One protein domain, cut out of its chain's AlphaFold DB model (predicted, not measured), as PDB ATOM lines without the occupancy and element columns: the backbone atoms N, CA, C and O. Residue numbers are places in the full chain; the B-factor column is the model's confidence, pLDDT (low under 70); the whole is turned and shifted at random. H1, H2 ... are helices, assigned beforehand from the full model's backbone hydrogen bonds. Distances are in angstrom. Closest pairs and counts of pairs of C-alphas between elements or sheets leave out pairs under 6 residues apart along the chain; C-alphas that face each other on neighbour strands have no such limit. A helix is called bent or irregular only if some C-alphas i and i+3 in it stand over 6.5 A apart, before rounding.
ATOM      1  N   ALA A   2     -50.355  37.324 -28.172       56.97
ATOM      2  CA  ALA A   2     -51.468  36.452 -28.584       56.97
ATOM      3  C   ALA A   2     -52.685  36.571 -27.644       56.97
ATOM      4  O   ALA A   2     -53.805  36.721 -28.110       56.97
ATOM      5  N   ILE A   3     -52.441  36.620 -26.328       64.00
ATOM      6  CA  ILE A   3     -53.500  36.788 -25.322       64.00
ATOM      7  C   ILE A   3     -54.226  38.136 -25.484       64.00
ATOM      8  O   ILE A   3     -55.450  38.156 -25.476       64.00
ATOM      9  N   ASP A   4     -53.512  39.247 -25.718       62.53
ATOM     10  CA  ASP A   4     -54.146  40.574 -25.847       62.53
ATOM     11  C   ASP A   4     -55.060  40.668 -27.079       62.53
ATOM     12  O   ASP A   4     -56.104  41.301 -27.014       62.53
ATOM     13  N   LEU A   5     -54.706  40.006 -28.187       65.19
ATOM     14  CA  LEU A   5     -55.555  39.935 -29.384       65.19
ATOM     15  C   LEU A   5     -56.849  39.146 -29.142       65.19
ATOM     16  O   LEU A   5     -57.831  39.362 -29.847       65.19
ATOM     17  N   THR A   6     -56.846  38.242 -28.160       65.88
ATOM     18  CA  THR A   6     -58.016  37.432 -27.793       65.88
ATOM     19  C   THR A   6     -58.861  38.042 -26.674       65.88
ATOM     20  O   THR A   6     -60.046  37.741 -26.594       65.88
ATOM     21  N   THR A   7     -58.286  38.894 -25.819       68.50
ATOM     22  CA  THR A   7     -58.968  39.445 -24.633       68.50
ATOM     23  C   THR A   7     -59.324  40.925 -24.748       68.50
ATOM     24  O   THR A   7     -60.206  41.391 -24.032       68.50
ATOM     25  N   VAL A   8     -58.663  41.676 -25.634       70.94
ATOM     26  CA  VAL A   8     -58.793  43.135 -25.747       70.94
ATOM     27  C   VAL A   8     -59.397  43.499 -27.110       70.94
ATOM     28  O   VAL A   8     -59.004  42.925 -28.127       70.94
ATOM     29  N   PRO A   9     -60.314  44.484 -27.187       78.56
ATOM     30  CA  PRO A   9     -60.838  44.970 -28.460       78.56
ATOM     31  C   PRO A   9     -59.719  45.393 -29.425       78.56
ATOM     32  O   PRO A   9     -58.760  46.054 -29.021       78.56
ATOM     33  N   LEU A  10     -59.868  45.080 -30.718       76.25
ATOM     34  CA  LEU A  10     -58.846  45.289 -31.762       76.25
ATOM     35  C   LEU A  10     -58.258  46.710 -31.816       76.25
ATOM     36  O   LEU A  10     -57.086  46.873 -32.151       76.25
ATOM     37  N   HIS A  11     -59.045  47.740 -31.497       78.38
ATOM     38  CA  HIS A  11     -58.569  49.124 -31.491       78.38
ATOM     39  C   HIS A  11     -57.612  49.395 -30.321       78.38
ATOM     40  O   HIS A  11     -56.538  49.946 -30.542       78.38
ATOM     41  N   ALA A  12     -57.942  48.944 -29.109       77.38
ATOM     42  CA  ALA A  12     -57.077  49.079 -27.940       77.38
ATOM     43  C   ALA A  12     -55.863  48.138 -28.024       77.38
ATOM     44  O   ALA A  12     -54.747  48.541 -27.705       77.38
ATOM     45  N   ALA A  13     -56.047  46.921 -28.549       79.56
ATOM     46  CA  ALA A  13     -54.973  45.949 -28.742       79.56
ATOM     47  C   ALA A  13     -53.848  46.473 -29.654       79.56
ATOM     48  O   ALA A  13     -52.680  46.186 -29.409       79.56
ATOM     49  N   ARG A  14     -54.166  47.275 -30.682       83.25
ATOM     50  CA  ARG A  14     -53.154  47.887 -31.566       83.25
ATOM     51  C   ARG A  14     -52.235  48.840 -30.810       83.25
ATOM     52  O   ARG A  14     -51.020  48.755 -30.971       83.25
ATOM     53  N   TRP A  15     -52.794  49.709 -29.969       83.38
ATOM     54  CA  TRP A  15     -52.011  50.664 -29.184       83.38
ATOM     55  C   TRP A  15     -51.174  49.973 -28.110       83.38
ATOM     56  O   TRP A  15     -49.980  50.240 -27.986       83.38
ATOM     57  N   THR A  16     -51.765  49.033 -27.372       82.62
ATOM     58  CA  THR A  16     -51.045  48.309 -26.319       82.62
ATOM     59  C   THR A  16     -49.954  47.398 -26.893       82.62
ATOM     60  O   THR A  16     -48.851  47.341 -26.343       82.62
ATOM     61  N   ALA A  17     -50.200  46.748 -28.036       83.69
ATOM     62  CA  ALA A  17     -49.189  45.972 -28.753       83.69
ATOM     63  C   ALA A  17     -48.078  46.862 -29.323       83.69
ATOM     64  O   ALA A  17     -46.909  46.498 -29.208       83.69
ATOM     65  N   ALA A  18     -48.412  48.033 -29.875       85.31
ATOM     66  CA  ALA A  18     -47.419  48.975 -30.379       85.31
ATOM     67  C   ALA A  18     -46.454  49.415 -29.268       85.31
ATOM     68  O   ALA A  18     -45.242  49.331 -29.450       85.31
ATOM     69  N   ILE A  19     -46.959  49.782 -28.085       84.38
ATOM     70  CA  ILE A  19     -46.097  50.151 -26.950       84.38
ATOM     71  C   ILE A  19     -45.191  48.972 -26.553       84.38
ATOM     72  O   ILE A  19     -43.992  49.149 -26.347       84.38
ATOM     73  N   ARG A  20     -45.706  47.738 -26.504       84.00
ATOM     74  CA  ARG A  20     -44.870  46.572 -26.165       84.00
ATOM     75  C   ARG A  20     -43.781  46.305 -27.205       84.00
ATOM     76  O   ARG A  20     -42.631  46.109 -26.826       84.00
ATOM     77  N   VAL A  21     -44.121  46.307 -28.491       86.06
ATOM     78  CA  VAL A  21     -43.197  45.943 -29.580       86.06
ATOM     79  C   VAL A  21     -42.175  47.039 -29.867       86.06
ATOM     80  O   VAL A  21     -41.030  46.720 -30.165       86.06
ATOM     81  N   PHE A  22     -42.560  48.312 -29.765       87.75
ATOM     82  CA  PHE A  22     -41.687  49.432 -30.128       87.75
ATOM     83  C   PHE A  22     -40.980  50.084 -28.937       87.75
ATOM     84  O   PHE A  22     -39.986  50.772 -29.145       87.75
ATOM     85  N   VAL A  23     -41.449  49.870 -27.703       85.69
ATOM     86  CA  VAL A  23     -40.858  50.499 -26.508       85.69
ATOM     87  C   VAL A  23     -40.271  49.453 -25.565       85.69
ATOM     88  O   VAL A  23     -39.078  49.487 -25.275       85.69
ATOM     89  N   VAL A  24     -41.074  48.480 -25.128       82.81
ATOM     90  CA  VAL A  24     -40.648  47.512 -24.099       82.81
ATOM     91  C   VAL A  24     -39.653  46.486 -24.650       82.81
ATOM     92  O   VAL A  24     -38.569  46.310 -24.098       82.81
ATOM     93  N   VAL A  25     -39.992  45.815 -25.753       86.75
ATOM     94  CA  VAL A  25     -39.139  44.774 -26.350       86.75
ATOM     95  C   VAL A  25     -37.775  45.329 -26.782       86.75
ATOM     96  O   VAL A  25     -36.767  44.718 -26.424       86.75
ATOM     97  N   PRO A  26     -37.674  46.487 -27.465       87.75
ATOM     98  CA  PRO A  26     -36.382  47.033 -27.866       87.75
ATOM     99  C   PRO A  26     -35.528  47.446 -26.667       87.75
ATOM    100  O   PRO A  26     -34.320  47.231 -26.693       87.75
ATOM    101  N   ALA A  27     -36.136  47.969 -25.596       83.94
ATOM    102  CA  ALA A  27     -35.424  48.297 -24.363       83.94
ATOM    103  C   ALA A  27     -34.810  47.049 -23.702       83.94
ATOM    104  O   ALA A  27     -33.642  47.064 -23.313       83.94
ATOM    105  N   LEU A  28     -35.563  45.944 -23.635       84.69
ATOM    106  CA  LEU A  28     -35.069  44.669 -23.105       84.69
ATOM    107  C   LEU A  28     -33.980  44.053 -23.993       84.69
ATOM    108  O   LEU A  28     -32.962  43.586 -23.484       84.69
ATOM    109  N   LEU A  29     -34.154  44.088 -25.318       86.88
ATOM    110  CA  LEU A  29     -33.144  43.607 -26.264       86.88
ATOM    111  C   LEU A  29     -31.857  44.434 -26.182       86.88
ATOM    112  O   LEU A  29     -30.768  43.865 -26.188       86.88
ATOM    113  N   ALA A  30     -31.961  45.758 -26.048       84.06
ATOM    114  CA  ALA A  30     -30.803  46.625 -25.857       84.06
ATOM    115  C   ALA A  30     -30.044  46.263 -24.571       84.06
ATOM    116  O   ALA A  30     -28.822  46.106 -24.609       84.06
ATOM    117  N   ALA A  31     -30.753  46.049 -23.457       81.50
ATOM    118  CA  ALA A  31     -30.143  45.594 -22.208       81.50
ATOM    119  C   ALA A  31     -29.454  44.222 -22.362       81.50
ATOM    120  O   ALA A  31     -28.332  44.037 -21.886       81.50
ATOM    121  N   LEU A  32     -30.071  43.284 -23.091       85.62
ATOM    122  CA  LEU A  32     -29.508  41.956 -23.359       85.62
ATOM    123  C   LEU A  32     -28.225  42.022 -24.204       85.62
ATOM    124  O   LEU A  32     -27.232  41.365 -23.883       85.62
ATOM    125  N   VAL A  33     -28.217  42.848 -25.254       85.19
ATOM    126  CA  VAL A  33     -27.044  43.054 -26.120       85.19
ATOM    127  C   VAL A  33     -25.886  43.672 -25.337       85.19
ATOM    128  O   VAL A  33     -24.738  43.264 -25.511       85.19
ATOM    129  N   VAL A  34     -26.172  44.632 -24.450       83.19
ATOM    130  CA  VAL A  34     -25.157  45.227 -23.566       83.19
ATOM    131  C   VAL A  34     -24.623  44.190 -22.574       83.19
ATOM    132  O   VAL A  34     -23.418  44.163 -22.326       83.19
ATOM    133  N   SER A  35     -25.471  43.284 -22.079       82.19
ATOM    134  CA  SER A  35     -25.067  42.200 -21.173       82.19
ATOM    135  C   SER A  35     -24.093  41.197 -21.805       82.19
ATOM    136  O   SER A  35     -23.221  40.693 -21.102       82.19
ATOM    137  N   HIS A  36     -24.176  40.941 -23.114       82.50
ATOM    138  CA  HIS A  36     -23.294  39.987 -23.809       82.50
ATOM    139  C   HIS A  36     -21.925  40.568 -24.202       82.50
ATOM    140  O   HIS A  36     -21.098  39.871 -24.785       82.50
ATOM    141  N   ARG A  37     -21.663  41.851 -23.924       79.62
ATOM    142  CA  ARG A  37     -20.409  42.531 -24.281       79.62
ATOM    143  C   ARG A  37     -19.502  42.614 -23.034       79.62
ATOM    144  O   ARG A  37     -19.630  43.574 -22.273       79.62
ATOM    145  N   PRO A  38     -18.545  41.681 -22.833       63.09
ATOM    146  CA  PRO A  38     -17.740  41.583 -21.603       63.09
ATOM    147  C   PRO A  38     -16.877  42.823 -21.309       63.09
ATOM    148  O   PRO A  38     -16.517  43.082 -20.165       63.09
ATOM    149  N   ALA A  39     -16.589  43.649 -22.318       62.19
ATOM    150  CA  ALA A  39     -15.737  44.832 -22.188       62.19
ATOM    151  C   ALA A  39     -16.420  46.068 -21.556       62.19
ATOM    152  O   ALA A  39     -15.806  47.132 -21.506       62.19
ATOM    153  N   ARG A  40     -17.694  45.999 -21.126       65.75
ATOM    154  CA  ARG A  40     -18.455  47.194 -20.694       65.75
ATOM    155  C   ARG A  40     -19.323  46.995 -19.448       65.75
ATOM    156  O   ARG A  40     -20.410  47.563 -19.374       65.75
ATOM    157  N   HIS A  41     -18.833  46.279 -18.434       70.88
ATOM    158  CA  HIS A  41     -19.540  46.155 -17.146       70.88
ATOM    159  C   HIS A  41     -19.951  47.511 -16.535       70.88
ATOM    160  O   HIS A  41     -21.032  47.611 -15.965       70.88
ATOM    161  N   ALA A  42     -19.166  48.576 -16.746       78.88
ATOM    162  CA  ALA A  42     -19.500  49.931 -16.287       78.88
ATOM    163  C   ALA A  42     -20.764  50.534 -16.941       78.88
ATOM    164  O   ALA A  42     -21.439  51.359 -16.332       78.88
ATOM    165  N   TRP A  43     -21.108  50.126 -18.168       81.88
ATOM    166  CA  TRP A  43     -22.278  50.635 -18.898       81.88
ATOM    167  C   TRP A  43     -23.521  49.759 -18.718       81.88
ATOM    168  O   TRP A  43     -24.613  50.155 -19.119       81.88
ATOM    169  N   LEU A  44     -23.374  48.583 -18.103       84.94
ATOM    170  CA  LEU A  44     -24.471  47.642 -17.911       84.94
ATOM    171  C   LEU A  44     -25.528  48.204 -16.954       84.94
ATOM    172  O   LEU A  44     -26.705  48.239 -17.295       84.94
ATOM    173  N   THR A  45     -25.112  48.705 -15.789       87.44
ATOM    174  CA  THR A  45     -26.022  49.269 -14.778       87.44
ATOM    175  C   THR A  45     -26.879  50.422 -15.318       87.44
ATOM    176  O   THR A  45     -28.104  50.323 -15.211       87.44
ATOM    177  N   PRO A  46     -26.319  51.482 -15.941       89.31
ATOM    178  CA  PRO A  46     -27.144  52.562 -16.484       89.31
ATOM    179  C   PRO A  46     -28.025  52.109 -17.659       89.31
ATOM    180  O   PRO A  46     -29.155  52.579 -17.780       89.31
ATOM    181  N   ALA A  47     -27.565  51.172 -18.499       88.25
ATOM    182  CA  ALA A  47     -28.377  50.639 -19.596       88.25
ATOM    183  C   ALA A  47     -29.591  49.844 -19.087       88.25
ATOM    184  O   ALA A  47     -30.706  50.041 -19.568       88.25
ATOM    185  N   VAL A  48     -29.393  48.982 -18.085       88.88
ATOM    186  CA  VAL A  48     -30.472  48.205 -17.456       88.88
ATOM    187  C   VAL A  48     -31.433  49.124 -16.699       88.88
ATOM    188  O   VAL A  48     -32.643  48.937 -16.792       88.88
ATOM    189  N   PHE A  49     -30.932  50.157 -16.016       91.38
ATOM    190  CA  PHE A  49     -31.774  51.174 -15.377       91.38
ATOM    191  C   PHE A  49     -32.663  51.914 -16.386       91.38
ATOM    192  O   PHE A  49     -33.866  52.068 -16.159       91.38
ATOM    193  N   LEU A  50     -32.094  52.340 -17.518       91.44
ATOM    194  CA  LEU A  50     -32.853  52.994 -18.582       91.44
ATOM    195  C   LEU A  50     -33.922  52.050 -19.143       91.44
ATOM    196  O   LEU A  50     -35.080  52.440 -19.271       91.44
ATOM    197  N   ALA A  51     -33.559  50.795 -19.416       90.19
ATOM    198  CA  ALA A  51     -34.495  49.796 -19.918       90.19
ATOM    199  C   ALA A  51     -35.636  49.505 -18.928       90.19
ATOM    200  O   ALA A  51     -36.798  49.421 -19.334       90.19
ATOM    201  N   ALA A  52     -35.327  49.404 -17.631       90.19
ATOM    202  CA  ALA A  52     -36.315  49.226 -16.572       90.19
ATOM    203  C   ALA A  52     -37.262  50.430 -16.496       90.19
ATOM    204  O   ALA A  52     -38.478  50.262 -16.509       90.19
ATOM    205  N   THR A  53     -36.725  51.651 -16.518       92.44
ATOM    206  CA  THR A  53     -37.524  52.884 -16.491       92.44
ATOM    207  C   THR A  53     -38.471  52.969 -17.689       92.44
ATOM    208  O   THR A  53     -39.670  53.193 -17.526       92.44
ATOM    209  N   VAL A  54     -37.962  52.703 -18.895       91.88
ATOM    210  CA  VAL A  54     -38.754  52.684 -20.134       91.88
ATOM    211  C   VAL A  54     -39.851  51.618 -20.075       91.88
ATOM    212  O   VAL A  54     -40.994  51.883 -20.446       91.88
ATOM    213  N   THR A  55     -39.540  50.431 -19.551       90.69
ATOM    214  CA  THR A  55     -40.512  49.343 -19.370       90.69
ATOM    215  C   THR A  55     -41.582  49.697 -18.334       90.69
ATOM    216  O   THR A  55     -42.763  49.421 -18.551       90.69
ATOM    217  N   GLY A  56     -41.194  50.351 -17.237       90.75
ATOM    218  CA  GLY A  56     -42.094  50.821 -16.184       90.75
ATOM    219  C   GLY A  56     -43.089  51.847 -16.705       90.75
ATOM    220  O   GLY A  56     -44.298  51.612 -16.682       90.75
ATOM    221  N   CYS A  57     -42.579  52.943 -17.265       92.69
ATOM    222  CA  CYS A  57     -43.401  53.996 -17.855       92.69
ATOM    223  C   CYS A  57     -44.256  53.476 -19.018       92.69
ATOM    224  O   CYS A  57     -45.437  53.804 -19.107       92.69
ATOM    225  N   GLY A  58     -43.699  52.617 -19.879       90.69
ATOM    226  CA  GLY A  58     -44.433  51.995 -20.982       90.69
ATOM    227  C   GLY A  58     -45.601  51.133 -20.501       90.69
ATOM    228  O   GLY A  58     -46.686  51.186 -21.077       90.69
ATOM    229  N   THR A  59     -45.426  50.386 -19.408       89.12
ATOM    230  CA  THR A  59     -46.508  49.563 -18.850       89.12
ATOM    231  C   THR A  59     -47.615  50.406 -18.223       89.12
ATOM    232  O   THR A  59     -48.794  50.119 -18.431       89.12
ATOM    233  N   VAL A  60     -47.266  51.488 -17.522       91.56
ATOM    234  CA  VAL A  60     -48.258  52.445 -17.006       91.56
ATOM    235  C   VAL A  60     -49.004  53.123 -18.158       91.56
ATOM    236  O   VAL A  60     -50.230  53.207 -18.125       91.56
ATOM    237  N   ALA A  61     -48.299  53.525 -19.220       91.00
ATOM    238  CA  ALA A  61     -48.913  54.108 -20.411       91.00
ATOM    239  C   ALA A  61     -49.917  53.152 -21.077       91.00
ATOM    240  O   ALA A  61     -50.994  53.586 -21.473       91.00
ATOM    241  N   ILE A  62     -49.613  51.849 -21.144       88.94
ATOM    242  CA  ILE A  62     -50.545  50.822 -21.642       88.94
ATOM    243  C   ILE A  62     -51.853  50.820 -20.842       88.94
ATOM    244  O   ILE A  62     -52.925  50.800 -21.445       88.94
ATOM    245  N   VAL A  63     -51.774  50.856 -19.506       89.31
ATOM    246  CA  VAL A  63     -52.967  50.893 -18.643       89.31
ATOM    247  C   VAL A  63     -53.769  52.165 -18.890       89.31
ATOM    248  O   VAL A  63     -54.968  52.091 -19.138       89.31
ATOM    249  N   VAL A  64     -53.109  53.323 -18.883       90.56
ATOM    250  CA  VAL A  64     -53.762  54.629 -19.053       90.56
ATOM    251  C   VAL A  64     -54.459  54.733 -20.409       90.56
ATOM    252  O   VAL A  64     -55.625  55.112 -20.470       90.56
ATOM    253  N   VAL A  65     -53.778  54.355 -21.495       90.00
ATOM    254  CA  VAL A  65     -54.340  54.382 -22.856       90.00
ATOM    255  C   VAL A  65     -55.558  53.476 -22.962       90.00
ATOM    256  O   VAL A  65     -56.546  53.843 -23.593       90.00
ATOM    257  N   ALA A  66     -55.515  52.302 -22.341       87.00
ATOM    258  CA  ALA A  66     -56.625  51.380 -22.452       87.00
ATOM    259  C   ALA A  66     -57.832  51.769 -21.594       87.00
ATOM    260  O   ALA A  66     -58.966  51.662 -22.065       87.00
ATOM    261  N   LEU A  67     -57.595  52.305 -20.392       86.94
ATOM    262  CA  LEU A  67     -58.650  52.911 -19.582       86.94
ATOM    263  C   LEU A  67     -59.283  54.105 -20.306       86.94
ATOM    264  O   LEU A  67     -60.502  54.254 -20.278       86.94
ATOM    265  N   ALA A  68     -58.491  54.904 -21.028       87.31
ATOM    266  CA  ALA A  68     -58.994  56.049 -21.792       87.31
ATOM    267  C   ALA A  68     -59.892  55.629 -22.965       87.31
ATOM    268  O   ALA A  68     -60.746  56.396 -23.398       87.31
ATOM    269  N   MET A  69     -59.736  54.396 -23.452       86.62
ATOM    270  CA  MET A  69     -60.611  53.785 -24.456       86.62
ATOM    271  C   MET A  69     -61.813  53.054 -23.837       86.62
ATOM    272  O   MET A  69     -62.554  52.390 -24.556       86.62
ATOM    273  N   GLY A  70     -62.008  53.145 -22.517       82.62
ATOM    274  CA  GLY A  70     -63.098  52.477 -21.805       82.62
ATOM    275  C   GLY A  70     -62.934  50.959 -21.708       82.62
ATOM    276  O   GLY A  70     -63.906  50.261 -21.428       82.62
ATOM    277  N   VAL A  71     -61.728  50.432 -21.945       82.81
ATOM    278  CA  VAL A  71     -61.453  48.997 -21.863       82.81
ATOM    279  C   VAL A  71     -60.882  48.669 -20.481       82.81
ATOM    280  O   VAL A  71     -59.757  49.079 -20.177       82.81
ATOM    281  N   PRO A  72     -61.597  47.896 -19.645       73.25
ATOM    282  CA  PRO A  72     -61.083  47.465 -18.353       73.25
ATOM    283  C   PRO A  72     -60.046  46.358 -18.565       73.25
ATOM    284  O   PRO A  72     -60.374  45.174 -18.597       73.25
ATOM    285  N   LEU A  73     -58.775  46.726 -18.746       73.00
ATOM    286  CA  LEU A  73     -57.695  45.743 -18.742       73.00
ATOM    287  C   LEU A  73     -57.396  45.262 -17.315       73.00
ATOM    288  O   LEU A  73     -57.384  46.072 -16.383       73.00
ATOM    289  N   PRO A  74     -57.089  43.964 -17.135       72.56
ATOM    290  CA  PRO A  74     -56.659  43.439 -15.847       72.56
ATOM    291  C   PRO A  74     -55.340  44.098 -15.419       72.56
ATOM    292  O   PRO A  74     -54.298  43.941 -16.058       72.56
ATOM    293  N   TYR A  75     -55.385  44.842 -14.313       74.69
ATOM    294  CA  TYR A  75     -54.244  45.558 -13.732       74.69
ATOM    295  C   TYR A  75     -53.278  44.635 -12.977       74.69
ATOM    296  O   TYR A  75     -52.171  45.054 -12.643       74.69
ATOM    297  N   GLU A  76     -53.649  43.375 -12.739       78.69
ATOM    298  CA  GLU A  76     -52.833  42.379 -12.031       78.69
ATOM    299  C   GLU A  76     -51.427  42.243 -12.631       78.69
ATOM    300  O   GLU A  76     -50.440  42.164 -11.901       78.69
ATOM    301  N   GLY A  77     -51.308  42.337 -13.961       79.56
ATOM    302  CA  GLY A  77     -50.012  42.299 -14.645       79.56
ATOM    303  C   GLY A  77     -49.077  43.452 -14.261       79.56
ATOM    304  O   GLY A  77     -47.861  43.282 -14.262       79.56
ATOM    305  N   THR A  78     -49.618  44.613 -13.877       83.56
ATOM    306  CA  THR A  78     -48.806  45.756 -13.426       83.56
ATOM    307  C   THR A  78     -48.304  45.607 -11.992       83.56
ATOM    308  O   THR A  78     -47.269  46.176 -11.658       83.56
ATOM    309  N   LEU A  79     -48.956  44.783 -11.165       88.88
ATOM    310  CA  LEU A  79     -48.498  44.479  -9.802       88.88
ATOM    311  C   LEU A  79     -47.252  43.583  -9.789       88.88
ATOM    312  O   LEU A  79     -46.499  43.579  -8.817       88.88
ATOM    313  N   LEU A  80     -47.006  42.846 -10.876       87.88
ATOM    314  CA  LEU A  80     -45.796  42.040 -11.036       87.88
ATOM    315  C   LEU A  80     -44.558  42.894 -11.342       87.88
ATOM    316  O   LEU A  80     -43.440  42.445 -11.091       87.88
ATOM    317  N   LEU A  81     -44.726  44.122 -11.849       87.50
ATOM    318  CA  LEU A  81     -43.598  44.973 -12.240       87.50
ATOM    319  C   LEU A  81     -42.670  45.324 -11.069       87.50
ATOM    320  O   LEU A  81     -41.468  45.084 -11.198       87.50
ATOM    321  N   PRO A  82     -43.184  45.819  -9.921       89.75
ATOM    322  CA  PRO A  82     -42.350  46.083  -8.756       89.75
ATOM    323  C   PRO A  82     -41.549  44.849  -8.337       89.75
ATOM    324  O   PRO A  82     -40.352  44.954  -8.079       89.75
ATOM    325  N   ILE A  83     -42.175  43.667  -8.350       89.81
ATOM    326  CA  ILE A  83     -41.519  42.401  -7.993       89.81
ATOM    327  C   ILE A  83     -40.367  42.106  -8.955       89.81
ATOM    328  O   ILE A  83     -39.246  41.878  -8.511       89.81
ATOM    329  N   VAL A  84     -40.606  42.154 -10.268       87.50
ATOM    330  CA  VAL A  84     -39.561  41.913 -11.275       87.50
ATOM    331  C   VAL A  84     -38.402  42.898 -11.107       87.50
ATOM    332  O   VAL A  84     -37.237  42.504 -11.151       87.50
ATOM    333  N   PHE A  85     -38.704  44.168 -10.862       85.69
ATOM    334  CA  PHE A  85     -37.697  45.222 -10.795       85.69
ATOM    335  C   PHE A  85     -36.826  45.118  -9.542       85.69
ATOM    336  O   PHE A  85     -35.610  45.274  -9.639       85.69
ATOM    337  N   TYR A  86     -37.426  44.830  -8.384       88.62
ATOM    338  CA  TYR A  86     -36.690  44.713  -7.125       88.62
ATOM    339  C   TYR A  86     -36.001  43.356  -6.942       88.62
ATOM    340  O   TYR A  86     -34.957  43.302  -6.297       88.62
ATOM    341  N   LEU A  87     -36.564  42.268  -7.481       86.19
ATOM    342  CA  LEU A  87     -36.099  40.905  -7.193       86.19
ATOM    343  C   LEU A  87     -35.346  40.245  -8.357       86.19
ATOM    344  O   LEU A  87     -34.407  39.496  -8.108       86.19
ATOM    345  N   LEU A  88     -35.737  40.491  -9.614       83.75
ATOM    346  CA  LEU A  88     -35.223  39.735 -10.769       83.75
ATOM    347  C   LEU A  88     -34.167  40.495 -11.583       83.75
ATOM    348  O   LEU A  88     -33.259  39.871 -12.122       83.75
ATOM    349  N   ILE A  89     -34.268  41.823 -11.694       82.19
ATOM    350  CA  ILE A  89     -33.387  42.619 -12.571       82.19
ATOM    351  C   ILE A  89     -31.947  42.742 -12.020       82.19
ATOM    352  O   ILE A  89     -31.018  43.006 -12.782       82.19
ATOM    353  N   GLY A  90     -31.733  42.519 -10.716       80.38
ATOM    354  CA  GLY A  90     -30.392  42.503 -10.109       80.38
ATOM    355  C   GLY A  90     -29.688  43.867 -10.070       80.38
ATOM    356  O   GLY A  90     -28.465  43.931  -9.946       80.38
ATOM    357  N   LEU A  91     -30.438  44.967 -10.196       85.25
ATOM    358  CA  LEU A  91     -29.922  46.324 -10.008       85.25
ATOM    359  C   LEU A  91     -29.634  46.597  -8.519       85.25
ATOM    360  O   LEU A  91     -30.337  46.062  -7.659       85.25
ATOM    361  N   PRO A  92     -28.675  47.488  -8.194       89.88
ATOM    362  CA  PRO A  92     -28.535  48.001  -6.833       89.88
ATOM    363  C   PRO A  92     -29.843  48.670  -6.401       89.88
ATOM    364  O   PRO A  92     -30.481  49.348  -7.218       89.88
ATOM    365  N   TRP A  93     -30.229  48.534  -5.129       91.38
ATOM    366  CA  TRP A  93     -31.590  48.880  -4.716       91.38
ATOM    367  C   TRP A  93     -31.955  50.340  -4.997       91.38
ATOM    368  O   TRP A  93     -33.094  50.614  -5.350       91.38
ATOM    369  N   TRP A  94     -30.997  51.269  -4.919       91.25
ATOM    370  CA  TRP A  94     -31.235  52.690  -5.189       91.25
ATOM    371  C   TRP A  94     -31.695  52.953  -6.628       91.25
ATOM    372  O   TRP A  94     -32.610  53.745  -6.847       91.25
ATOM    373  N   TRP A  95     -31.107  52.263  -7.609       92.81
ATOM    374  CA  TRP A  95     -31.500  52.392  -9.016       92.81
ATOM    375  C   TRP A  95     -32.860  51.744  -9.273       92.81
ATOM    376  O   TRP A  95     -33.698  52.322  -9.966       92.81
ATOM    377  N   ALA A  96     -33.102  50.571  -8.681       91.94
ATOM    378  CA  ALA A  96     -34.394  49.893  -8.769       91.94
ATOM    379  C   ALA A  96     -35.518  50.727  -8.126       91.94
ATOM    380  O   ALA A  96     -36.593  50.870  -8.710       91.94
ATOM    381  N   LEU A  97     -35.245  51.335  -6.966       94.12
ATOM    382  CA  LEU A  97     -36.159  52.227  -6.255       94.12
ATOM    383  C   LEU A  97     -36.490  53.458  -7.093       94.12
ATOM    384  O   LEU A  97     -37.662  53.783  -7.238       94.12
ATOM    385  N   ALA A  98     -35.488  54.122  -7.675       94.38
ATOM    386  CA  ALA A  98     -35.711  55.304  -8.502       94.38
ATOM    387  C   ALA A  98     -36.590  54.996  -9.730       94.38
ATOM    388  O   ALA A  98     -37.543  55.727 -10.002       94.38
ATOM    389  N   ALA A  99     -36.316  53.892 -10.435       92.75
ATOM    390  CA  ALA A  99     -37.101  53.479 -11.599       92.75
ATOM    391  C   ALA A  99     -38.559  53.153 -11.225       92.75
ATOM    392  O   ALA A  99     -39.490  53.608 -11.893       92.75
ATOM    393  N   ASN A 100     -38.771  52.404 -10.137       92.19
ATOM    394  CA  ASN A 100     -40.115  52.060  -9.671       92.19
ATOM    395  C   ASN A 100     -40.869  53.258  -9.101       92.19
ATOM    396  O   ASN A 100     -42.068  53.373  -9.330       92.19
ATOM    397  N   LEU A 101     -40.195  54.166  -8.394       94.44
ATOM    398  CA  LEU A 101     -40.833  55.359  -7.849       94.44
ATOM    399  C   LEU A 101     -41.346  56.261  -8.972       94.44
ATOM    400  O   LEU A 101     -42.458  56.773  -8.882       94.44
ATOM    401  N   LEU A 102     -40.585  56.397 -10.062       95.06
ATOM    402  CA  LEU A 102     -41.036  57.129 -11.243       95.06
ATOM    403  C   LEU A 102     -42.287  56.487 -11.866       95.06
ATOM    404  O   LEU A 102     -43.263  57.187 -12.142       95.06
ATOM    405  N   ALA A 103     -42.292  55.162 -12.042       93.25
ATOM    406  CA  ALA A 103     -43.461  54.442 -12.548       93.25
ATOM    407  C   ALA A 103     -44.667  54.546 -11.593       93.25
ATOM    408  O   ALA A 103     -45.792  54.757 -12.044       93.25
ATOM    409  N   LEU A 104     -44.440  54.468 -10.278       95.00
ATOM    410  CA  LEU A 104     -45.467  54.618  -9.250       95.00
ATOM    411  C   LEU A 104     -46.078  56.020  -9.278       95.00
ATOM    412  O   LEU A 104     -47.296  56.141  -9.308       95.00
ATOM    413  N   VAL A 105     -45.263  57.077  -9.313       96.25
ATOM    414  CA  VAL A 105     -45.753  58.461  -9.396       96.25
ATOM    415  C   VAL A 105     -46.566  58.661 -10.673       96.25
ATOM    416  O   VAL A 105     -47.670  59.195 -10.615       96.25
ATOM    417  N   MET A 106     -46.076  58.168 -11.814       95.12
ATOM    418  CA  MET A 106     -46.820  58.213 -13.073       95.12
ATOM    419  C   MET A 106     -48.179  57.500 -12.954       95.12
ATOM    420  O   MET A 106     -49.189  58.029 -13.409       95.12
ATOM    421  N   PHE A 107     -48.227  56.336 -12.304       94.00
ATOM    422  CA  PHE A 107     -49.465  55.590 -12.073       94.00
ATOM    423  C   PHE A 107     -50.435  56.349 -11.153       94.00
ATOM    424  O   PHE A 107     -51.604  56.516 -11.496       94.00
ATOM    425  N   LEU A 108     -49.944  56.857 -10.018       94.62
ATOM    426  CA  LEU A 108     -50.733  57.602  -9.034       94.62
ATOM    427  C   LEU A 108     -51.302  58.909  -9.597       94.62
ATOM    428  O   LEU A 108     -52.340  59.357  -9.126       94.62
ATOM    429  N   VAL A 109     -50.640  59.522 -10.581       95.81
ATOM    430  CA  VAL A 109     -51.104  60.764 -11.213       95.81
ATOM    431  C   VAL A 109     -52.048  60.486 -12.379       95.81
ATOM    432  O   VAL A 109     -53.094  61.120 -12.472       95.81
ATOM    433  N   LEU A 110     -51.708  59.555 -13.276       94.56
ATOM    434  CA  LEU A 110     -52.452  59.377 -14.525       94.56
ATOM    435  C   LEU A 110     -53.719  58.531 -14.371       94.56
ATOM    436  O   LEU A 110     -54.725  58.829 -15.009       94.56
ATOM    437  N   VAL A 111     -53.706  57.491 -13.534       92.19
ATOM    438  CA  VAL A 111     -54.861  56.586 -13.395       92.19
ATOM    439  C   VAL A 111     -56.099  57.288 -12.814       92.19
ATOM    440  O   VAL A 111     -57.179  57.111 -13.383       92.19
ATOM    441  N   PRO A 112     -56.004  58.147 -11.775       93.69
ATOM    442  CA  PRO A 112     -57.165  58.886 -11.267       93.69
ATOM    443  C   PRO A 112     -57.826  59.835 -12.272       93.69
ATOM    444  O   PRO A 112     -58.985  60.195 -12.076       93.69
ATOM    445  N   LEU A 113     -57.097  60.273 -13.307       93.06
ATOM    446  CA  LEU A 113     -57.618  61.174 -14.342       93.06
ATOM    447  C   LEU A 113     -58.513  60.449 -15.348       93.06
ATOM    448  O   LEU A 113     -59.331  61.082 -16.007       93.06
ATOM    449  N   VAL A 114     -58.335  59.135 -15.480       91.56
ATOM    450  CA  VAL A 114     -58.980  58.331 -16.519       91.56
ATOM    451  C   VAL A 114     -59.990  57.348 -15.933       91.56
ATOM    452  O   VAL A 114     -60.976  57.040 -16.592       91.56
ATOM    453  N   GLN A 115     -59.788  56.881 -14.697       89.75
ATOM    454  CA  GLN A 115     -60.670  55.914 -14.046       89.75
ATOM    455  C   GLN A 115     -61.871  56.609 -13.372       89.75
ATOM    456  O   GLN A 115     -61.690  57.279 -12.351       89.75
ATOM    457  N   PRO A 116     -63.109  56.432 -13.881       87.25
ATOM    458  CA  PRO A 116     -64.285  57.098 -13.320       87.25
ATOM    459  C   PRO A 116     -64.771  56.438 -12.021       87.25
ATOM    460  O   PRO A 116     -65.288  57.115 -11.131       87.25
ATOM    461  N   ASP A 117     -64.596  55.120 -11.896       91.12
ATOM    462  CA  ASP A 117     -65.041  54.355 -10.734       91.12
ATOM    463  C   ASP A 117     -64.086  54.552  -9.546       91.12
ATOM    464  O   ASP A 117     -62.943  54.086  -9.548       91.12
ATOM    465  N   ARG A 118     -64.577  55.244  -8.510       91.44
ATOM    466  CA  ARG A 118     -63.822  55.566  -7.289       91.44
ATOM    467  C   ARG A 118     -63.508  54.340  -6.436       91.44
ATOM    468  O   ARG A 118     -62.470  54.324  -5.772       91.44
ATOM    469  N   LEU A 119     -64.366  53.322  -6.457       91.25
ATOM    470  CA  LEU A 119     -64.142  52.099  -5.698       91.25
ATOM    471  C   LEU A 119     -62.989  51.317  -6.332       91.25
ATOM    472  O   LEU A 119     -62.006  51.024  -5.654       91.25
ATOM    473  N   VAL A 120     -63.047  51.093  -7.648       89.06
ATOM    474  CA  VAL A 120     -61.971  50.423  -8.400       89.06
ATOM    475  C   VAL A 120     -60.658  51.200  -8.302       89.06
ATOM    476  O   VAL A 120     -59.606  50.603  -8.075       89.06
ATOM    477  N   LEU A 121     -60.715  52.533  -8.396       91.44
ATOM    478  CA  LEU A 121     -59.545  53.395  -8.246       91.44
ATOM    479  C   LEU A 121     -58.854  53.197  -6.887       91.44
ATOM    480  O   LEU A 121     -57.638  53.034  -6.835       91.44
ATOM    481  N   SER A 122     -59.607  53.184  -5.783       92.25
ATOM    482  CA  SER A 122     -59.012  53.036  -4.447       92.25
ATOM    483  C   SER A 122     -58.339  51.669  -4.249       92.25
ATOM    484  O   SER A 122     -57.232  51.606  -3.704       92.25
ATOM    485  N   TYR A 123     -58.925  50.590  -4.778       91.69
ATOM    486  CA  TYR A 123     -58.281  49.273  -4.809       91.69
ATOM    487  C   TYR A 123     -56.990  49.281  -5.635       91.69
ATOM    488  O   TYR A 123     -55.952  48.824  -5.163       91.69
ATOM    489  N   GLN A 124     -57.005  49.851  -6.841       90.31
ATOM    490  CA  GLN A 124     -55.823  49.891  -7.707       90.31
ATOM    491  C   GLN A 124     -54.655  50.659  -7.076       90.31
ATOM    492  O   GLN A 124     -53.521  50.178  -7.085       90.31
ATOM    493  N   LEU A 125     -54.925  51.834  -6.499       92.50
ATOM    494  CA  LEU A 125     -53.892  52.649  -5.855       92.50
ATOM    495  C   LEU A 125     -53.334  51.954  -4.607       92.50
ATOM    496  O   LEU A 125     -52.117  51.899  -4.434       92.50
ATOM    497  N   SER A 126     -54.203  51.386  -3.763       93.19
ATOM    498  CA  SER A 126     -53.772  50.704  -2.537       93.19
ATOM    499  C   SER A 126     -52.904  49.478  -2.829       93.19
ATOM    500  O   SER A 126     -51.828  49.355  -2.241       93.19
ATOM    501  N   TYR A 127     -53.288  48.622  -3.783       93.25
ATOM    502  CA  TYR A 127     -52.469  47.469  -4.173       93.25
ATOM    503  C   TYR A 127     -51.143  47.872  -4.814       93.25
ATOM    504  O   TYR A 127     -50.121  47.257  -4.520       93.25
ATOM    505  N   MET A 128     -51.127  48.911  -5.654       93.19
ATOM    506  CA  MET A 128     -49.895  49.361  -6.303       93.19
ATOM    507  C   MET A 128     -48.895  49.946  -5.295       93.19
ATOM    508  O   MET A 128     -47.698  49.650  -5.360       93.19
ATOM    509  N   VAL A 129     -49.375  50.738  -4.331       94.50
ATOM    510  CA  VAL A 129     -48.545  51.255  -3.234       94.50
ATOM    511  C   VAL A 129     -48.030  50.104  -2.374       94.50
ATOM    512  O   VAL A 129     -46.830  50.023  -2.119       94.50
ATOM    513  N   LEU A 130     -48.904  49.170  -1.988       95.44
ATOM    514  CA  LEU A 130     -48.523  48.020  -1.172       95.44
ATOM    515  C   LEU A 130     -47.480  47.136  -1.876       95.44
ATOM    516  O   LEU A 130     -46.481  46.767  -1.263       95.44
ATOM    517  N   ALA A 131     -47.660  46.850  -3.168       93.62
ATOM    518  CA  ALA A 131     -46.709  46.079  -3.967       93.62
ATOM    519  C   ALA A 131     -45.333  46.758  -4.042       93.62
ATOM    520  O   ALA A 131     -44.308  46.082  -3.952       93.62
ATOM    521  N   ASN A 132     -45.291  48.090  -4.145       94.19
ATOM    522  CA  ASN A 132     -44.038  48.842  -4.122       94.19
ATOM    523  C   ASN A 132     -43.359  48.808  -2.753       94.19
ATOM    524  O   ASN A 132     -42.145  48.632  -2.698       94.19
ATOM    525  N   VAL A 133     -44.114  48.929  -1.659       95.25
ATOM    526  CA  VAL A 133     -43.567  48.841  -0.295       95.25
ATOM    527  C   VAL A 133     -42.999  47.448  -0.026       95.25
ATOM    528  O   VAL A 133     -41.857  47.322   0.416       95.25
ATOM    529  N   ILE A 134     -43.766  46.396  -0.336       95.31
ATOM    530  CA  ILE A 134     -43.328  45.004  -0.174       95.31
ATOM    531  C   ILE A 134     -42.113  44.734  -1.061       95.31
ATOM    532  O   ILE A 134     -41.120  44.187  -0.586       95.31
ATOM    533  N   GLY A 135     -42.164  45.151  -2.327       93.50
ATOM    534  CA  GLY A 135     -41.071  44.983  -3.278       93.50
ATOM    535  C   GLY A 135     -39.793  45.696  -2.837       93.50
ATOM    536  O   GLY A 135     -38.730  45.083  -2.840       93.50
ATOM    537  N   ALA A 136     -39.890  46.950  -2.388       94.19
ATOM    538  CA  ALA A 136     -38.745  47.719  -1.906       94.19
ATOM    539  C   ALA A 136     -38.132  47.094  -0.646       94.19
ATOM    540  O   ALA A 136     -36.913  46.953  -0.559       94.19
ATOM    541  N   CYS A 137     -38.968  46.662   0.303       95.31
ATOM    542  CA  CYS A 137     -38.517  45.959   1.502       95.31
ATOM    543  C   CYS A 137     -37.820  44.634   1.152       95.31
ATOM    544  O   CYS A 137     -36.727  44.357   1.647       95.31
ATOM    545  N   ALA A 138     -38.407  43.843   0.250       93.50
ATOM    546  CA  ALA A 138     -37.835  42.582  -0.211       93.50
ATOM    547  C   ALA A 138     -36.503  42.785  -0.949       93.50
ATOM    548  O   ALA A 138     -35.535  42.082  -0.658       93.50
ATOM    549  N   GLY A 139     -36.428  43.766  -1.855       92.06
ATOM    550  CA  GLY A 139     -35.206  44.117  -2.579       92.06
ATOM    551  C   GLY A 139     -34.094  44.579  -1.639       92.06
ATOM    552  O   GLY A 139     -32.970  44.084  -1.718       92.06
ATOM    553  N   TYR A 140     -34.420  45.447  -0.676       93.69
ATOM    554  CA  TYR A 140     -33.479  45.879   0.357       93.69
ATOM    555  C   TYR A 140     -32.980  44.702   1.207       93.69
ATOM    556  O   TYR A 140     -31.777  44.553   1.420       93.69
ATOM    557  N   ALA A 141     -33.884  43.834   1.667       92.69
ATOM    558  CA  ALA A 141     -33.524  42.670   2.468       92.69
ATOM    559  C   ALA A 141     -32.641  41.684   1.688       92.69
ATOM    560  O   ALA A 141     -31.704  41.126   2.258       92.69
ATOM    561  N   LEU A 142     -32.908  41.479   0.396       91.19
ATOM    562  CA  LEU A 142     -32.098  40.620  -0.463       91.19
ATOM    563  C   LEU A 142     -30.694  41.190  -0.660       91.19
ATOM    564  O   LEU A 142     -29.715  40.465  -0.480       91.19
ATOM    565  N   GLU A 143     -30.585  42.483  -0.972       91.69
ATOM    566  CA  GLU A 143     -29.286  43.134  -1.133       91.69
ATOM    567  C   GLU A 143     -28.500  43.133   0.186       91.69
ATOM    568  O   GLU A 143     -27.304  42.836   0.203       91.69
ATOM    569  N   HIS A 144     -29.171  43.384   1.313       91.44
ATOM    570  CA  HIS A 144     -28.548  43.313   2.631       91.44
ATOM    571  C   HIS A 144     -28.030  41.902   2.940       91.44
ATOM    572  O   HIS A 144     -26.880  41.744   3.343       91.44
ATOM    573  N   ARG A 145     -28.832  40.859   2.685       90.06
ATOM    574  CA  ARG A 145     -28.414  39.457   2.866       90.06
ATOM    575  C   ARG A 145     -27.233  39.093   1.976       90.06
ATOM    576  O   ARG A 145     -26.321  38.423   2.447       90.06
ATOM    577  N   ALA A 146     -27.217  39.548   0.724       89.00
ATOM    578  CA  ALA A 146     -26.104  39.307  -0.188       89.00
ATOM    579  C   ALA A 146     -24.795  39.918   0.341       89.00
ATOM    580  O   ALA A 146     -23.764  39.245   0.359       89.00
ATOM    581  N   ARG A 147     -24.845  41.159   0.846       90.69
ATOM    582  CA  ARG A 147     -23.683  41.839   1.444       90.69
ATOM    583  C   ARG A 147     -23.201  41.140   2.716       90.69
ATOM    584  O   ARG A 147     -22.007  40.904   2.866       90.69
ATOM    585  N   THR A 148     -24.118  40.761   3.604       90.69
ATOM    586  CA  THR A 148     -23.776  40.055   4.846       90.69
ATOM    587  C   THR A 148     -23.192  38.673   4.566       90.69
ATOM    588  O   THR A 148     -22.188  38.307   5.168       90.69
ATOM    589  N   ASN A 149     -23.747  37.927   3.606       91.69
ATOM    590  CA  ASN A 149     -23.207  36.630   3.199       91.69
ATOM    591  C   ASN A 149     -21.795  36.750   2.625       91.69
ATOM    592  O   ASN A 149     -20.958  35.902   2.914       91.69
ATOM    593  N   PHE A 150     -21.510  37.804   1.855       91.81
ATOM    594  CA  PHE A 150     -20.162  38.063   1.352       91.81
ATOM    595  C   PHE A 150     -19.161  38.297   2.495       91.81
ATOM    596  O   PHE A 150     -18.081  37.711   2.498       91.81
ATOM    597  N   LEU A 151     -19.543  39.087   3.506       91.69
ATOM    598  CA  LEU A 151     -18.704  39.331   4.686       91.69
ATOM    599  C   LEU A 151     -18.495  38.060   5.521       91.69
ATOM    600  O   LEU A 151     -17.363  37.742   5.878       91.69
ATOM    601  N   ILE A 152     -19.566  37.307   5.796       91.25
ATOM    602  CA  ILE A 152     -19.494  36.043   6.546       91.25
ATOM    603  C   ILE A 152     -18.627  35.025   5.801       91.25
ATOM    604  O   ILE A 152     -17.801  34.366   6.425       91.25
ATOM    605  N   ALA A 153     -18.772  34.914   4.478       88.31
ATOM    606  CA  ALA A 153     -17.948  34.027   3.662       88.31
ATOM    607  C   ALA A 153     -16.458  34.400   3.733       88.31
ATOM    608  O   ALA A 153     -15.620  33.509   3.828       88.31
ATOM    609  N   GLY A 154     -16.130  35.697   3.751       86.44
ATOM    610  CA  GLY A 154     -14.759  36.175   3.946       86.44
ATOM    611  C   GLY A 154     -14.185  35.792   5.312       86.44
ATOM    612  O   GLY A 154     -13.110  35.202   5.381       86.44
ATOM    613  N   VAL A 155     -14.931  36.040   6.392       85.00
ATOM    614  CA  VAL A 155     -14.513  35.687   7.763       85.00
ATOM    615  C   VAL A 155     -14.374  34.173   7.938       85.00
ATOM    616  O   VAL A 155     -13.423  33.708   8.561       85.00
ATOM    617  N   LEU A 156     -15.290  33.384   7.367       80.94
ATOM    618  CA  LEU A 156     -15.187  31.923   7.358       80.94
ATOM    619  C   LEU A 156     -13.963  31.446   6.575       80.94
ATOM    620  O   LEU A 156     -13.334  30.485   7.003       80.94
ATOM    621  N   SER A 157     -13.609  32.103   5.466       76.81
ATOM    622  CA  SER A 157     -12.378  31.799   4.728       76.81
ATOM    623  C   SER A 157     -11.144  32.062   5.591       76.81
ATOM    624  O   SER A 157     -10.289  31.192   5.702       76.81
ATOM    625  N   GLU A 158     -11.084  33.206   6.274       73.50
ATOM    626  CA  GLU A 158      -9.961  33.567   7.150       73.50
ATOM    627  C   GLU A 158      -9.835  32.625   8.363       73.50
ATOM    628  O   GLU A 158      -8.740  32.176   8.704       73.50
ATOM    629  N   LEU A 159     -10.959  32.263   8.992       69.00
ATOM    630  CA  LEU A 159     -10.999  31.274  10.073       69.00
ATOM    631  C   LEU A 159     -10.635  29.874   9.574       69.00
ATOM    632  O   LEU A 159      -9.952  29.146  10.278       69.00
TER     633      LEU A 159
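AT A GLANCE: This is residues 2 to 159 of the 246 residues of the protein "Diguanylate cyclase" of Lysobacter sp. H23M47 (UniProt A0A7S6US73). Nearly aligned helices make an elongated slab, and the longest, H6, runs past the others, its residues 145 to 159 sticking out as an arm. H3, H4, H5 and H6 form an up-and-down bundle, each running against the one before; H2 packs on H3, and short H1 sits by H2a. The printed part has 158 residues, with six named helices, H1 to H6 in chain order, and no named strand: all helix. It is only just loose, close to compact, with a radius of gyration of the C-alphas of 18.3 A and spans of 64 by 36 by 25 A.

HOW THE PARTS SIT: H6, residues 118 to 159, touches H4, residues 76 to 88, the same way at a shallow tilt of 16 degrees, with residues 127 to 142 of H6 alone; their closest C-alphas, Tyr 86 and Gly 139, are 4.8 A apart. H6 forms a hairpin with H5, residues 93 to 114, at 3 degrees; the closest C-alphas, Trp 93 and Tyr 140, are 6.2 A apart. H3, residues 38 to 68, touches H5, the same way at 15 degrees, closest at C-alphas Thr 53 and Ala 99, 4.9 A; H3 and H6 are apart. H2, residues 10 to 35, was assigned as one helix by its hydrogen bonds but is bent, C-alphas 22 and 25 being 6.5 A apart; its arms are H2a, residues 10 to 22, and H2b, residues 25 to 35. H2b and H3 form a hairpin, closest at C-alphas Ala 27 and Ala 51, 4.8 A. H1, residues 2 to 7, only just touches H2a, with 3 pairs of C-alphas within 8 A, the closest being Leu 5 and Ala 13, 6.1 A. Every O i to N i+4 pair is within hydrogen-bond range in H1, H2b and H6, against 8 of 9 in H2a, 23 of 27 in H3, 5 of 9 in H4 and 15 of 18 in H5.

IN THESE COORDINATES: H6 is 60.7 A long, from C-alpha 118 at (-63.822, 55.566, -7.289) to C-alpha 159 at (-10.999, 31.274, 10.073). H3 is 43.7 A and irregular, C-alphas 39 and 42 being 8.7 A apart; H5 is 31.3 A. H1 begins at C-alpha 2, (-51.468, 36.452, -28.584).

THE WHOLE: The two C-alphas farthest apart, His 11 and Leu 159, are 65.6 A apart. The printed part has no cut and no long link. The model's pLDDT is under 70 at residues 2 to 7, 38 to 40 and 159.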